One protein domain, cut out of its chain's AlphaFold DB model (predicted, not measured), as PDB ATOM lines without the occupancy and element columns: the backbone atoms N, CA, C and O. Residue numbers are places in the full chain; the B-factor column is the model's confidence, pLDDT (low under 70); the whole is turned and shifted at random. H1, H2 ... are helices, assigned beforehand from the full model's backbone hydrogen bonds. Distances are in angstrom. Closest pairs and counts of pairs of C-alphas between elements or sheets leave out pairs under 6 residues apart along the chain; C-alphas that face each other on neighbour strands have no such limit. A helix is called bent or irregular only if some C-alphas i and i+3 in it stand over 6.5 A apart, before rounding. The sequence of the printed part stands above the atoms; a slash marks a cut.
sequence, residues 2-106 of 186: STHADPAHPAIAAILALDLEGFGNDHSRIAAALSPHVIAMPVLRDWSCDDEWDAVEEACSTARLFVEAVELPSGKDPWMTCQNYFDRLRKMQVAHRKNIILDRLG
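This is residues 2 to 106 of the 186 residues of an uncharacterized protein of Methylorubrum extorquens (UniProt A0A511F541). Two helical hairpins pack together: a long one of H3 and H4, lying side by side, and a smaller one of H1 and H2, which covers one side of H3, with H2 steeply tilted and H1 about perpendicular to it. H4 is the longest helix, and its last part, residues 100 to 105, sticks out beyond the body with Gly 106. The printed part has 105 residues with four named helices in the order H1, H2, H3, H4 and no named strand; its class is all helix. It is compact, with a radius of gyration of the C-alphas of 13.7 A, and spans 44 by 31 by 23 A along its three main axes.

H1, residues 10 to 17, and H2, residues 27 to 40, form a helical hairpin and touch at a shallow tilt of 31 degrees, opposite ways. Their closest C-alphas, those of Ala 11 and His 37, are 4.6 A apart, and H2 touches H1 with residues 34 to 40 alone. H3, residues 55 to 71, touches H2 at a steep tilt of 59 degrees, opposite ways, with the closest C-alphas, of Ala 31 and Val 67, 4.9 A apart. H3 also touches H1, with residues 56 to 63 alone, about perpendicular at 90 degrees; the closest C-alphas are those of Ile 12 and Cys 60, at 6.7 A. H4, residues 78 to 105, forms a helical hairpin with H3, which it touches with 29 pairs of C-alphas within 8 A, at a shallow tilt of 24 degrees, opposite ways. The closest C-alphas of the two are those of Ala 55 and Met 92, at 5.3 A. H4 only just touches H1, with 3 pairs of C-alphas within 8 A and with residues 93 to 96 alone; the C-alphas of Leu 16 and Gln 93 are the closest, at 5.4 A. H2 and H4 are close but not clearly touching: their closest C-alphas, of His 27 and Cys 82, are 7.1 A apart. In H1, H3 and H4 every O i to N i+4 pair is within hydrogen-bond range, and in H2 8 of 10 are.

H1 begins at C-alpha 10, (10.948, 42.809, -47.645), and is 10.3 A long from first to last C-alpha. H2 measures 20.0 A and is irregular, but only just: C-alphas 33 and 36 are 7.0 A apart. H3 measures 24.1 A and begins at C-alpha 55, (16.165, 29.399, -55.642). H4 measures 41.0 A and ends at C-alpha 105, (14.393, 40.222, -70.707).

The two C-alphas farthest apart are those of Lys 76 and Gly 106, at 46.3 A. The printed part, residues 2 to 106, has no cut. The link from H2 to H3, residues 41 to 54, is long; those from H1 to H2 and from H3 to H4 are short. The mean pLDDT of the printed part is 90.0, and residues 2 to 3 are under 70.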
ATOM      1  N   SER A   2       0.453  27.116 -46.374       50.25
ATOM      2  CA  SER A   2       1.844  27.324 -46.788       50.25
ATOM      3  C   SER A   2       1.863  28.199 -48.031       50.25
ATOM      4  O   SER A   2       1.119  27.940 -48.974       50.25
ATOM      5  N   THR A   3       2.674  29.246 -48.002       63.88
ATOM      6  CA  THR A   3       2.857  30.192 -49.103       63.88
ATOM      7  C   THR A   3       4.242  29.989 -49.696       63.88
ATOM      8  O   THR A   3       5.208  29.876 -48.942       63.88
ATOM      9  N   HIS A   4       4.335  29.965 -51.025       80.69
ATOM     10  CA  HIS A   4       5.618  30.101 -51.712       80.69
ATOM     11  C   HIS A   4       6.338  31.370 -51.247       80.69
ATOM     12  O   HIS A   4       5.697  32.358 -50.866       80.69
ATOM     13  N   ALA A   5       7.670  31.335 -51.261       82.62
ATOM     14  CA  ALA A   5       8.471  32.495 -50.906       82.62
ATOM     15  C   ALA A   5       8.317  33.588 -51.974       82.62
ATOM     16  O   ALA A   5       8.797  33.449 -53.093       82.62
ATOM     17  N   ASP A   6       7.653  34.687 -51.624       87.25
ATOM     18  CA  ASP A   6       7.543  35.845 -52.507       87.25
ATOM     19  C   ASP A   6       8.834  36.685 -52.434       87.25
ATOM     20  O   ASP A   6       9.112  37.269 -51.379       87.25
ATOM     21  N   PRO A   7       9.623  36.801 -53.521       86.62
ATOM     22  CA  PRO A   7      10.830  37.624 -53.525       86.62
ATOM     23  C   PRO A   7      10.552  39.115 -53.285       86.62
ATOM     24  O   PRO A   7      11.472  39.839 -52.905       86.62
ATOM     25  N   ALA A   8       9.312  39.587 -53.459       88.62
ATOM     26  CA  ALA A   8       8.919  40.956 -53.123       88.62
ATOM     27  C   ALA A   8       8.718  41.177 -51.612       88.62
ATOM     28  O   ALA A   8       8.643  42.325 -51.164       88.62
ATOM     29  N   HIS A   9       8.660  40.112 -50.802       93.56
ATOM     30  CA  HIS A   9       8.577  40.246 -49.353       93.56
ATOM     31  C   HIS A   9       9.856  40.917 -48.810       93.56
ATOM     32  O   HIS A   9      10.949  40.397 -49.048       93.56
ATOM     33  N   PRO A  10       9.775  42.009 -48.018       94.50
ATOM     34  CA  PRO A  10      10.948  42.809 -47.645       94.50
ATOM     35  C   PRO A  10      12.090  42.015 -46.999       94.50
ATOM     36  O   PRO A  10      13.258  42.248 -47.296       94.50
ATOM     37  N   ALA A  11      11.763  41.050 -46.135       95.38
ATOM     38  CA  ALA A  11      12.768  40.204 -45.495       95.38
ATOM     39  C   ALA A  11      13.451  39.240 -46.481       95.38
ATOM     40  O   ALA A  11      14.657  39.031 -46.401       95.38
ATOM     41  N   ILE A  12      12.694  38.695 -47.436       94.88
ATOM     42  CA  ILE A  12      13.219  37.782 -48.454       94.88
ATOM     43  C   ILE A  12      14.100  38.572 -49.424       94.88
ATOM     44  O   ILE A  12      15.241  38.188 -49.668       94.88
ATOM     45  N   ALA A  13      13.624  39.731 -49.886       93.06
ATOM     46  CA  ALA A  13      14.401  40.649 -50.711       93.06
ATOM     47  C   ALA A  13      15.739  41.021 -50.050       93.06
ATOM     48  O   ALA A  13      16.776  41.000 -50.709       93.06
ATOM     49  N   ALA A  14      15.739  41.303 -48.742       94.31
ATOM     50  CA  ALA A  14      16.960  41.606 -48.002       94.31
ATOM     51  C   ALA A  14      17.929  40.413 -47.936       94.31
ATOM     52  O   ALA A  14      19.122  40.596 -48.166       94.31
ATOM     53  N   ILE A  15      17.432  39.192 -47.696       95.31
ATOM     54  CA  ILE A  15      18.254  37.967 -47.733       95.31
ATOM     55  C   ILE A  15      18.881  37.779 -49.117       95.31
ATOM     56  O   ILE A  15      20.065  37.465 -49.221       95.31
ATOM     57  N   LEU A  16      18.115  37.986 -50.188       93.81
ATOM     58  CA  LEU A  16      18.583  37.798 -51.564       93.81
ATOM     59  C   LEU A  16      19.568  38.886 -52.017       93.81
ATOM     60  O   LEU A  16      20.458  38.609 -52.822       93.81
ATOM     61  N   ALA A  17      19.408  40.108 -51.505       91.38
ATOM     62  CA  ALA A  17      20.226  41.267 -51.850       91.38
ATOM     63  C   ALA A  17      21.479  41.431 -50.976       91.38
ATOM     64  O   ALA A  17      22.340  42.240 -51.321       91.38
ATOM     65  N   LEU A  18      21.588  40.710 -49.853       91.88
ATOM     66  CA  LEU A  18      22.725  40.843 -48.948       91.88
ATOM     67  C   LEU A  18      24.032  40.479 -49.664       91.88
ATOM     68  O   LEU A  18      24.214  39.341 -50.102       91.88
ATOM     69  N   ASP A  19      24.953  41.441 -49.740       87.56
ATOM     70  CA  ASP A  19      26.286  41.247 -50.307       87.56
ATOM     71  C   ASP A  19      27.161  40.431 -49.353       87.56
ATOM     72  O   ASP A  19      27.857  40.976 -48.498       87.56
ATOM     73  N   LEU A  20      27.108  39.110 -49.506       87.06
ATOM     74  CA  LEU A  20      27.899  38.171 -48.717       87.06
ATOM     75  C   LEU A  20      29.412  38.320 -48.939       87.06
ATOM     76  O   LEU A  20      30.183  38.002 -48.036       87.06
ATOM     77  N   GLU A  21      29.853  38.804 -50.105       81.62
ATOM     78  CA  GLU A  21      31.282  38.955 -50.405       81.62
ATOM     79  C   GLU A  21      31.895  40.105 -49.603       81.62
ATOM     80  O   GLU A  21      33.013  39.979 -49.094       81.62
ATOM     81  N   GLY A  22      31.131  41.182 -49.392       81.94
ATOM     82  CA  GLY A  22      31.534  42.328 -48.575       81.94
ATOM     83  C   GLY A  22      31.826  42.001 -47.101       81.94
ATOM     84  O   GLY A  22      32.518  42.767 -46.426       81.94
ATOM     85  N   PHE A  23      31.348  40.860 -46.593       82.94
ATOM     86  CA  PHE A  23      31.628  40.397 -45.227       82.94
ATOM     87  C   PHE A  23      32.863  39.487 -45.121       82.94
ATOM     88  O   PHE A  23      33.333  39.227 -44.010       82.94
ATOM     89  N   GLY A  24      33.410  39.006 -46.242       81.94
ATOM     90  CA  GLY A  24      34.450  37.977 -46.238       81.94
ATOM     91  C   GLY A  24      33.973  36.679 -45.567       81.94
ATOM     92  O   GLY A  24      32.818  36.293 -45.695       81.94
ATOM     93  N   ASN A  25      34.861  36.010 -44.825       84.44
ATOM     94  CA  ASN A  25      34.559  34.744 -44.134       84.44
ATOM     95  C   ASN A  25      34.152  34.930 -42.655       84.44
ATOM     96  O   ASN A  25      34.295  34.007 -41.853       84.44
ATOM     97  N   ASP A  26      33.677  36.115 -42.260       92.81
ATOM     98  CA  ASP A  26      33.202  36.367 -40.893       92.81
ATOM     99  C   ASP A  26      31.757  35.878 -40.721       92.81
ATOM    100  O   ASP A  26      30.788  36.630 -40.874       92.81
ATOM    101  N   HIS A  27      31.610  34.589 -40.400       93.12
ATOM    102  CA  HIS A  27      30.297  33.958 -40.252       93.12
ATOM    103  C   HIS A  27      29.430  34.620 -39.171       93.12
ATOM    104  O   HIS A  27      28.215  34.696 -39.339       93.12
ATOM    105  N   SER A  28      30.036  35.154 -38.105       94.31
ATOM    106  CA  SER A  28      29.295  35.803 -37.012       94.31
ATOM    107  C   SER A  28      28.656  37.105 -37.479       94.31
ATOM    108  O   SER A  28      27.479  37.364 -37.223       94.31
ATOM    109  N   ARG A  29      29.418  37.917 -38.217       95.12
ATOM    110  CA  ARG A  29      28.923  39.185 -38.755       95.12
ATOM    111  C   ARG A  29      27.859  38.974 -39.834       95.12
ATOM    112  O   ARG A  29      26.891  39.731 -39.877       95.12
ATOM    113  N   ILE A  30      28.007  37.937 -40.662       94.81
ATOM    114  CA  ILE A  30      26.994  37.560 -41.659       94.81
ATOM    115  C   ILE A  30      25.705  37.103 -40.965       94.81
ATOM    116  O   ILE A  30      24.623  37.560 -41.328       94.81
ATOM    117  N   ALA A  31      25.802  36.249 -39.940       96.06
ATOM    118  CA  ALA A  31      24.630  35.755 -39.219       96.06
ATOM    119  C   ALA A  31      23.883  36.897 -38.522       96.06
ATOM    120  O   ALA A  31      22.663  36.986 -38.631       96.06
ATOM    121  N   ALA A  32      24.612  37.828 -37.900       96.06
ATOM    122  CA  ALA A  32      24.024  39.021 -37.297       96.06
ATOM    123  C   ALA A  32      23.280  39.901 -38.320       96.06
ATOM    124  O   ALA A  32      22.240  40.469 -37.993       96.06
ATOM    125  N   ALA A  33      23.779  39.997 -39.559       95.94
ATOM    126  CA  ALA A  33      23.105  40.724 -40.634       95.94
ATOM    127  C   ALA A  33      21.856  39.989 -41.157       95.94
ATOM    128  O   ALA A  33      20.861  40.631 -41.485       95.94
ATOM    129  N   LEU A  34      21.883  38.654 -41.216       96.56
ATOM    130  CA  LEU A  34      20.762  37.835 -41.695       96.56
ATOM    131  C   LEU A  34      19.654  37.644 -40.649       96.56
ATOM    132  O   LEU A  34      18.483  37.574 -41.022       96.56
ATOM    133  N   SER A  35      20.001  37.567 -39.363       97.44
ATOM    134  CA  SER A  35      19.095  37.172 -38.273       97.44
ATOM    135  C   SER A  35      17.778  37.974 -38.232       97.44
ATOM    136  O   SER A  35      16.711  37.350 -38.247       97.44
ATOM    137  N   PRO A  36      17.768  39.323 -38.334       97.00
ATOM    138  CA  PRO A  36      16.517  40.088 -38.367       97.00
ATOM    139  C   PRO A  36      15.596  39.710 -39.536       97.00
ATOM    140  O   PRO A  36      14.374  39.717 -39.401       97.00
ATOM    141  N   HIS A  37      16.175  39.367 -40.689       97.31
ATOM    142  CA  HIS A  37      15.427  39.000 -41.890       97.31
ATOM    143  C   HIS A  37      14.925  37.556 -41.828       97.31
ATOM    144  O   HIS A  37      13.789  37.284 -42.210       97.31
ATOM    145  N   VAL A  38      15.724  36.644 -41.270       96.00
ATOM    146  CA  VAL A  38      15.320  35.254 -41.013       96.00
ATOM    147  C   VAL A  38      14.144  35.182 -40.035       96.00
ATOM    148  O   VAL A  38      13.256  34.350 -40.216       96.00
ATOM    149  N   ILE A  39      14.099  36.062 -39.030       95.50
ATOM    150  CA  ILE A  39      12.977  36.151 -38.079       95.50
ATOM    151  C   ILE A  39      11.720  36.720 -38.753       95.50
ATOM    152  O   ILE A  39      10.608  36.281 -38.466       95.50
ATOM    153  N   ALA A  40      11.888  37.706 -39.637       95.12
ATOM    154  CA  ALA A  40      10.780  38.429 -40.257       95.12
ATOM    155  C   ALA A  40      10.196  37.751 -41.509       95.12
ATOM    156  O   ALA A  40       9.129  38.158 -41.969       95.12
ATOM    157  N   MET A  41      10.883  36.774 -42.107       93.31
ATOM    158  CA  MET A  41      10.388  36.090 -43.305       93.31
ATOM    159  C   MET A  41       9.203  35.160 -42.987       93.31
ATOM    160  O   MET A  41       9.138  34.594 -41.891       93.31
ATOM    161  N   PRO A  42       8.269  34.965 -43.934       89.94
ATOM    162  CA  PRO A  42       7.147  34.055 -43.741       89.94
ATOM    163  C   PRO A  42       7.615  32.609 -43.538       89.94
ATOM    164  O   PRO A  42       8.716  32.212 -43.926       89.94
ATOM    165  N   VAL A  43       6.743  31.798 -42.938       88.25
ATOM    166  CA  VAL A  43       6.963  30.352 -42.845       88.25
ATOM    167  C   VAL A  43       6.914  29.764 -44.254       88.25
ATOM    168  O   VAL A  43       5.904  29.889 -44.947       88.25
ATOM    169  N   LEU A  44       8.018  29.141 -44.662       87.81
ATOM    170  CA  LEU A  44       8.120  28.442 -45.938       87.81
ATOM    171  C   LEU A  44       7.240  27.190 -45.930       87.81
ATOM    172  O   LEU A  44       6.937  26.626 -44.876       87.81
ATOM    173  N   ARG A  45       6.835  26.743 -47.117       86.88
ATOM    174  CA  ARG A  45       6.241  25.413 -47.279       86.88
ATOM    175  C   ARG A  45       7.245  24.319 -46.939       86.88
ATOM    176  O   ARG A  45       8.447  24.524 -47.079       86.88
ATOM    177  N   ASP A  46       6.745  23.152 -46.552       82.50
ATOM    178  CA  ASP A  46       7.597  21.978 -46.388       82.50
ATOM    179  C   ASP A  46       8.181  21.562 -47.741       82.50
ATOM    180  O   ASP A  46       7.522  21.655 -48.783       82.50
ATOM    181  N   TRP A  47       9.434  21.114 -47.730       81.38
ATOM    182  CA  TRP A  47      10.039  20.527 -48.917       81.38
ATOM    183  C   TRP A  47       9.322  19.220 -49.259       81.38
ATOM    184  O   TRP A  47       9.098  18.378 -48.385       81.38
ATOM    185  N   SER A  48       8.997  19.031 -50.535       76.94
ATOM    186  CA  SER A  48       8.456  17.773 -51.042       76.94
ATOM    187  C   SER A  48       9.237  17.343 -52.275       76.94
ATOM    188  O   SER A  48       9.649  18.184 -53.068       76.94
ATOM    189  N   CYS A  49       9.421  16.036 -52.452       70.25
ATOM    190  CA  CYS A  49      10.075  15.492 -53.643       70.25
ATOM    191  C   CYS A  49       9.303  15.773 -54.939       70.25
ATOM    192  O   CYS A  49       9.893  15.735 -56.013       70.25
ATOM    193  N   ASP A  50       8.002  16.044 -54.829       75.12
ATOM    194  CA  ASP A  50       7.106  16.247 -55.966       75.12
ATOM    195  C   ASP A  50       7.061  17.715 -56.429       75.12
ATOM    196  O   ASP A  50       6.571  18.003 -57.519       75.12
ATOM    197  N   ASP A  51       7.579  18.639 -55.613       73.62
ATOM    198  CA  ASP A  51       7.602  20.080 -55.873       73.62
ATOM    199  C   ASP A  51       8.902  20.669 -55.312       73.62
ATOM    200  O   ASP A  51       8.972  21.073 -54.143       73.62
ATOM    201  N   GLU A  52       9.951  20.647 -56.140       81.81
ATOM    202  CA  GLU A  52      11.270  21.177 -55.795       81.81
ATOM    203  C   GLU A  52      11.174  22.651 -55.387       81.81
ATOM    204  O   GLU A  52      10.368  23.423 -55.907       81.81
ATOM    205  N   TRP A  53      11.988  23.044 -54.411       87.38
ATOM    206  CA  TRP A  53      12.089  24.443 -54.021       87.38
ATOM    207  C   TRP A  53      12.743  25.261 -55.124       87.38
ATOM    208  O   TRP A  53      13.734  24.838 -55.725       87.38
ATOM    209  N   ASP A  54      12.222  26.462 -55.348       86.50
ATOM    210  CA  ASP A  54      12.918  27.423 -56.190       86.50
ATOM    211  C   ASP A  54      14.154  28.007 -55.470       86.50
ATOM    212  O   ASP A  54      14.406  27.786 -54.281       86.50
ATOM    213  N   ALA A  55      14.957  28.789 -56.199       87.69
ATOM    214  CA  ALA A  55      16.165  29.399 -55.642       87.69
ATOM    215  C   ALA A  55      15.879  30.369 -54.477       87.69
ATOM    216  O   ALA A  55      16.757  30.594 -53.643       87.69
ATOM    217  N   VAL A  56      14.682  30.960 -54.416       90.62
ATOM    218  CA  VAL A  56      14.282  31.888 -53.351       90.62
ATOM    219  C   VAL A  56      13.970  31.116 -52.073       90.62
ATOM    220  O   VAL A  56      14.477  31.464 -51.004       90.62
ATOM    221  N   GLU A  57      13.189  30.043 -52.184       91.50
ATOM    222  CA  GLU A  57      12.859  29.131 -51.089       91.50
ATOM    223  C   GLU A  57      14.129  28.484 -50.520       91.50
ATOM    224  O   GLU A  57      14.365  28.526 -49.305       91.50
ATOM    225  N   GLU A  58      15.011  27.985 -51.394       91.56
ATOM    226  CA  GLU A  58      16.307  27.445 -50.980       91.56
ATOM    227  C   GLU A  58      17.186  28.491 -50.285       91.56
ATOM    228  O   GLU A  58      17.817  28.174 -49.271       91.56
ATOM    229  N   ALA A  59      17.233  29.732 -50.786       93.31
ATOM    230  CA  ALA A  59      18.001  30.805 -50.153       93.31
ATOM    231  C   ALA A  59      17.475  31.120 -48.747       93.31
ATOM    232  O   ALA A  59      18.259  31.194 -47.801       93.31
ATOM    233  N   CYS A  60      16.158  31.255 -48.588       94.31
ATOM    234  CA  CYS A  60      15.536  31.566 -47.302       94.31
ATOM    235  C   CYS A  60      15.786  30.458 -46.271       94.31
ATOM    236  O   CYS A  60      16.196  30.730 -45.140       94.31
ATOM    237  N   SER A  61      15.597  29.200 -46.672       94.25
ATOM    238  CA  SER A  61      15.868  28.057 -45.800       94.25
ATOM    239  C   SER A  61      17.351  27.947 -45.442       94.25
ATOM    240  O   SER A  61      17.705  27.787 -44.274       94.25
ATOM    241  N   THR A  62      18.242  28.132 -46.420       95.12
ATOM    242  CA  THR A  62      19.690  28.102 -46.180       95.12
ATOM    243  C   THR A  62      20.134  29.237 -45.256       95.12
ATOM    244  O   THR A  62      20.968  29.010 -44.384       95.12
ATOM    245  N   ALA A  63      19.567  30.439 -45.394       96.31
ATOM    246  CA  ALA A  63      19.849  31.562 -44.502       96.31
ATOM    247  C   ALA A  63      19.435  31.257 -43.055       96.31
ATOM    248  O   ALA A  63      20.191  31.559 -42.133       96.31
ATOM    249  N   ARG A  64      18.282  30.604 -42.852       95.81
ATOM    250  CA  ARG A  64      17.851  30.143 -41.524       95.81
ATOM    251  C   ARG A  64      18.837  29.146 -40.925       95.81
ATOM    252  O   ARG A  64      19.335  29.383 -39.831       95.81
ATOM    253  N   LEU A  65      19.160  28.087 -41.670       94.88
ATOM    254  CA  LEU A  65      20.096  27.051 -41.223       94.88
ATOM    255  C   LEU A  65      21.489  27.620 -40.931       94.88
ATOM    256  O   LEU A  65      22.146  27.191 -39.988       94.88
ATOM    257  N   PHE A  66      21.932  28.606 -41.713       96.06
ATOM    258  CA  PHE A  66      23.186  29.305 -41.469       96.06
ATOM    259  C   PHE A  66      23.167  30.072 -40.139       96.06
ATOM    260  O   PHE A  66      24.085  29.902 -39.340       96.06
ATOM    261  N   VAL A  67      22.135  30.889 -39.886       96.62
ATOM    262  CA  VAL A  67      22.015  31.647 -38.625       96.62
ATOM    263  C   VAL A  67      21.952  30.692 -37.431       96.62
ATOM    264  O   VAL A  67      22.711  30.865 -36.481       96.62
ATOM    265  N   GLU A  68      21.139  29.638 -37.517       95.06
ATOM    266  CA  GLU A  68      21.033  28.614 -36.472       95.06
ATOM    267  C   GLU A  68      22.375  27.915 -36.206       95.06
ATOM    268  O   GLU A  68      22.755  27.736 -35.050       95.06
ATOM    269  N   ALA A  69      23.127  27.557 -37.252       94.50
ATOM    270  CA  ALA A  69      24.426  26.897 -37.110       94.50
ATOM    271  C   ALA A  69      25.493  27.797 -36.462       94.50
ATOM    272  O   ALA A  69      26.371  27.296 -35.757       94.50
ATOM    273  N   VAL A  70      25.419  29.114 -36.684       94.31
ATOM    274  CA  VAL A  70      26.322  30.092 -36.060       94.31
ATOM    275  C   VAL A  70      25.939  30.353 -34.601       94.31
ATOM    276  O   VAL A  70      26.822  30.419 -33.747       94.31
ATOM    277  N   GLU A  71      24.645  30.487 -34.301       93.38
ATOM    278  CA  GLU A  71      24.149  30.762 -32.943       93.38
ATOM    279  C   GLU A  71      24.234  29.537 -32.023       93.38
ATOM    280  O   GLU A  71      24.528  29.668 -30.832       93.38
ATOM    281  N   LEU A  72      24.015  28.339 -32.573       92.56
ATOM    282  CA  LEU A  72      24.041  27.066 -31.855       92.56
ATOM    283  C   LEU A  72      24.974  26.063 -32.556       92.56
ATOM    284  O   LEU A  72      24.512  25.091 -33.169       92.56
ATOM    285  N   PRO A  73      26.303  26.252 -32.443       87.06
ATOM    286  CA  PRO A  73      27.278  25.362 -33.056       87.06
ATOM    287  C   PRO A  73      27.100  23.930 -32.542       87.06
ATOM    288  O   PRO A  73      27.147  23.672 -31.338       87.06
ATOM    289  N   SER A  74      26.919  22.979 -33.456       83.31
ATOM    290  CA  SER A  74      26.753  21.565 -33.116       83.31
ATOM    291  C   SER A  74      27.544  20.660 -34.061       83.31
ATOM    292  O   SER A  74      27.974  21.064 -35.141       83.31
ATOM    293  N   GLY A  75      27.774  19.416 -33.635       86.12
ATOM    294  CA  GLY A  75      28.539  18.439 -34.407       86.12
ATOM    295  C   GLY A  75      30.058  18.564 -34.256       86.12
ATOM    296  O   GLY A  75      30.571  19.257 -33.381       86.12
ATOM    297  N   LYS A  76      30.784  17.806 -35.086       80.69
ATOM    298  CA  LYS A  76      32.250  17.666 -34.997       80.69
ATOM    299  C   LYS A  76      33.018  18.822 -35.641       80.69
ATOM    300  O   LYS A  76      34.151  19.064 -35.243       80.69
ATOM    301  N   ASP A  77      32.417  19.500 -36.618       90.81
ATOM    302  CA  ASP A  77      33.015  20.642 -37.317       90.81
ATOM    303  C   ASP A  77      31.938  21.698 -37.646       90.81
ATOM    304  O   ASP A  77      31.368  21.718 -38.747       90.81
ATOM    305  N   PRO A  78      31.601  22.557 -36.667       89.75
ATOM    306  CA  PRO A  78      30.607  23.606 -36.866       89.75
ATOM    307  C   PRO A  78      31.033  24.631 -37.919       89.75
ATOM    308  O   PRO A  78      30.194  25.122 -38.668       89.75
ATOM    309  N   TRP A  79      32.335  24.914 -38.032       92.25
ATOM    310  CA  TRP A  79      32.843  25.876 -39.009       92.25
ATOM    311  C   TRP A  79      32.590  25.403 -40.441       92.25
ATOM    312  O   TRP A  79      32.051  26.157 -41.252       92.25
ATOM    313  N   MET A  80      32.900  24.138 -40.743       93.19
ATOM    314  CA  MET A  80      32.631  23.558 -42.064       93.19
ATOM    315  C   MET A  80      31.132  23.529 -42.377       93.19
ATOM    316  O   MET A  80      30.720  23.750 -43.515       93.19
ATOM    317  N   THR A  81      30.300  23.293 -41.363       92.69
ATOM    318  CA  THR A  81      28.839  23.323 -41.503       92.69
ATOM    319  C   THR A  81      28.354  24.722 -41.900       92.69
ATOM    320  O   THR A  81      27.653  24.862 -42.904       92.69
ATOM    321  N   CYS A  82      28.802  25.763 -41.192       93.06
ATOM    322  CA  CYS A  82      28.519  27.156 -41.546       93.06
ATOM    323  C   CYS A  82      29.038  27.507 -42.944       93.06
ATOM    324  O   CYS A  82      28.323  28.132 -43.725       93.06
ATOM    325  N   GLN A  83      30.244  27.052 -43.294       93.69
ATOM    326  CA  GLN A  83      30.832  27.291 -44.610       93.69
ATOM    327  C   GLN A  83      29.996  26.666 -45.737       93.69
ATOM    328  O   GLN A  83      29.755  27.312 -46.756       93.69
ATOM    329  N   ASN A  84      29.481  25.449 -45.543       93.44
ATOM    330  CA  ASN A  84      28.612  24.790 -46.519       93.44
ATOM    331  C   ASN A  84      27.300  25.555 -46.737       93.44
ATOM    332  O   ASN A  84      26.871  25.727 -47.881       93.44
ATOM    333  N   TYR A  85      26.669  26.035 -45.658       94.12
ATOM    334  CA  TYR A  85      25.462  26.856 -45.774       94.12
ATOM    335  C   TYR A  85      25.753  28.209 -46.422       94.12
ATOM    336  O   TYR A  85      25.004  28.632 -47.299       94.12
ATOM    337  N   PHE A  86      26.871  28.849 -46.078       93.38
ATOM    338  CA  PHE A  86      27.317  30.083 -46.719       93.38
ATOM    339  C   PHE A  86      27.501  29.907 -48.234       93.38
ATOM    340  O   PHE A  86      26.930  30.658 -49.028       93.38
ATOM    341  N   ASP A  87      28.235  28.876 -48.659       92.88
ATOM    342  CA  ASP A  87      28.465  28.600 -50.078       92.88
ATOM    343  C   ASP A  87      27.173  28.259 -50.826       92.88
ATOM    344  O   ASP A  87      27.000  28.658 -51.984       92.88
ATOM    345  N   ARG A  88      26.247  27.546 -50.174       93.62
ATOM    346  CA  ARG A  88      24.924  27.262 -50.738       93.62
ATOM    347  C   ARG A  88      24.090  28.536 -50.879       93.62
ATOM    348  O   ARG A  88      23.552  28.768 -51.960       93.62
ATOM    349  N   LEU A  89      24.039  29.386 -49.853       93.75
ATOM    350  CA  LEU A  89      23.296  30.648 -49.889       93.75
ATOM    351  C   LEU A  89      23.815  31.549 -51.012       93.75
ATOM    352  O   LEU A  89      23.031  32.037 -51.826       93.75
ATOM    353  N   ARG A  90      25.142  31.680 -51.130       91.25
ATOM    354  CA  ARG A  90      25.781  32.441 -52.210       91.25
ATOM    355  C   ARG A  90      25.373  31.924 -53.590       91.25
ATOM    356  O   ARG A  90      25.036  32.714 -54.472       91.25
ATOM    357  N   LYS A  91      25.372  30.599 -53.792       90.81
ATOM    358  CA  LYS A  91      24.926  29.988 -55.058       90.81
ATOM    359  C   LYS A  91      23.466  30.328 -55.367       90.81
ATOM    360  O   LYS A  91      23.171  30.658 -56.515       90.81
ATOM    361  N   MET A  92      22.585  30.284 -54.368       92.62
ATOM    362  CA  MET A  92      21.163  30.592 -54.554       92.62
ATOM    363  C   MET A  92      20.918  32.072 -54.852       92.62
ATOM    364  O   MET A  92      20.167  32.387 -55.770       92.62
ATOM    365  N   GLN A  93      21.629  32.985 -54.188       89.88
ATOM    366  CA  GLN A  93      21.576  34.415 -54.514       89.88
ATOM    367  C   GLN A  93      22.051  34.694 -55.949       89.88
ATOM    368  O   GLN A  93      21.423  35.467 -56.673       89.88
ATOM    369  N   VAL A  94      23.136  34.045 -56.398       89.06
ATOM    370  CA  VAL A  94      23.609  34.148 -57.791       89.06
ATOM    371  C   VAL A  94      22.551  33.628 -58.766       89.06
ATOM    372  O   VAL A  94      22.286  34.276 -59.776       89.06
ATOM    373  N   ALA A  95      21.943  32.472 -58.483       89.75
ATOM    374  CA  ALA A  95      20.887  31.908 -59.321       89.75
ATOM    375  C   ALA A  95      19.668  32.843 -59.399       89.75
ATOM    376  O   ALA A  95      19.192  33.139 -60.494       89.75
ATOM    377  N   HIS A  96      19.233  33.392 -58.263       89.88
ATOM    378  CA  HIS A  96      18.132  34.347 -58.204       89.88
ATOM    379  C   HIS A  96      18.409  35.617 -59.027       89.88
ATOM    380  O   HIS A  96      17.577  36.011 -59.842       89.88
ATOM    381  N   ARG A  97      19.602  36.223 -58.900       88.75
ATOM    382  CA  ARG A  97      19.982  37.401 -59.710       88.75
ATOM    383  C   ARG A  97      19.945  37.114 -61.210       88.75
ATOM    384  O   ARG A  97      19.459  37.937 -61.983       88.75
ATOM    385  N   LYS A  98      20.430  35.940 -61.623       91.69
ATOM    386  CA  LYS A  98      20.383  35.504 -63.024       91.69
ATOM    387  C   LYS A  98      18.947  35.362 -63.520       91.69
ATOM    388  O   LYS A  98      18.656  35.824 -64.621       91.69
ATOM    389  N   ASN A  99      18.064  34.789 -62.704       90.44
ATOM    390  CA  ASN A  99      16.649  34.653 -63.039       90.44
ATOM    391  C   ASN A  99      15.973  36.021 -63.181       90.44
ATOM    392  O   ASN A  99      15.341  36.244 -64.203       90.44
ATOM    393  N   ILE A 100      16.217  36.980 -62.277       90.12
ATOM    394  CA  ILE A 100      15.695  38.355 -62.420       90.12
ATOM    395  C   ILE A 100      16.089  38.970 -63.769       90.12
ATOM    396  O   ILE A 100      15.267  39.600 -64.437       90.12
ATOM    397  N   ILE A 101      17.356  38.818 -64.172       92.31
ATOM    398  CA  ILE A 101      17.833  39.357 -65.451       92.31
ATOM    399  C   ILE A 101      17.083  38.696 -66.613       92.31
ATOM    400  O   ILE A 101      16.627  39.398 -67.514       92.31
ATOM    401  N   LEU A 102      16.928  37.371 -66.592       93.94
ATOM    402  CA  LEU A 102      16.213  36.632 -67.636       93.94
ATOM    403  C   LEU A 102      14.718  36.981 -67.673       93.94
ATOM    404  O   LEU A 102      14.198  37.251 -68.753       93.94
ATOM    405  N   ASP A 103      14.053  37.066 -66.523       92.50
ATOM    406  CA  ASP A 103      12.634  37.422 -66.407       92.50
ATOM    407  C   ASP A 103      12.370  38.827 -66.958       92.50
ATOM    408  O   ASP A 103      11.430  39.037 -67.726       92.50
ATOM    409  N   ARG A 104      13.255  39.788 -66.646       93.69
ATOM    410  CA  ARG A 104      13.195  41.156 -67.189       93.69
ATOM    411  C   ARG A 104      13.320  41.176 -68.712       93.69
ATOM    412  O   ARG A 104      12.716  42.021 -69.374       93.69
ATOM    413  N   LEU A 105      14.158  40.306 -69.268       94.44
ATOM    414  CA  LEU A 105      14.393  40.222 -70.707       94.44
ATOM    415  C   LEU A 105      13.254  39.496 -71.427       94.44
ATOM    416  O   LEU A 105      12.926  39.860 -72.558       94.44
ATOM    417  N   GLY A 106      12.633  38.515 -70.773       93.88
ATOM    418  CA  GLY A 106      11.617  37.648 -71.351       93.88
ATOM    419  C   GLY A 106      12.182  36.731 -72.438       93.88
ATOM    420  O   GLY A 106      13.382  36.472 -72.527       93.88
TER     421      GLY A 106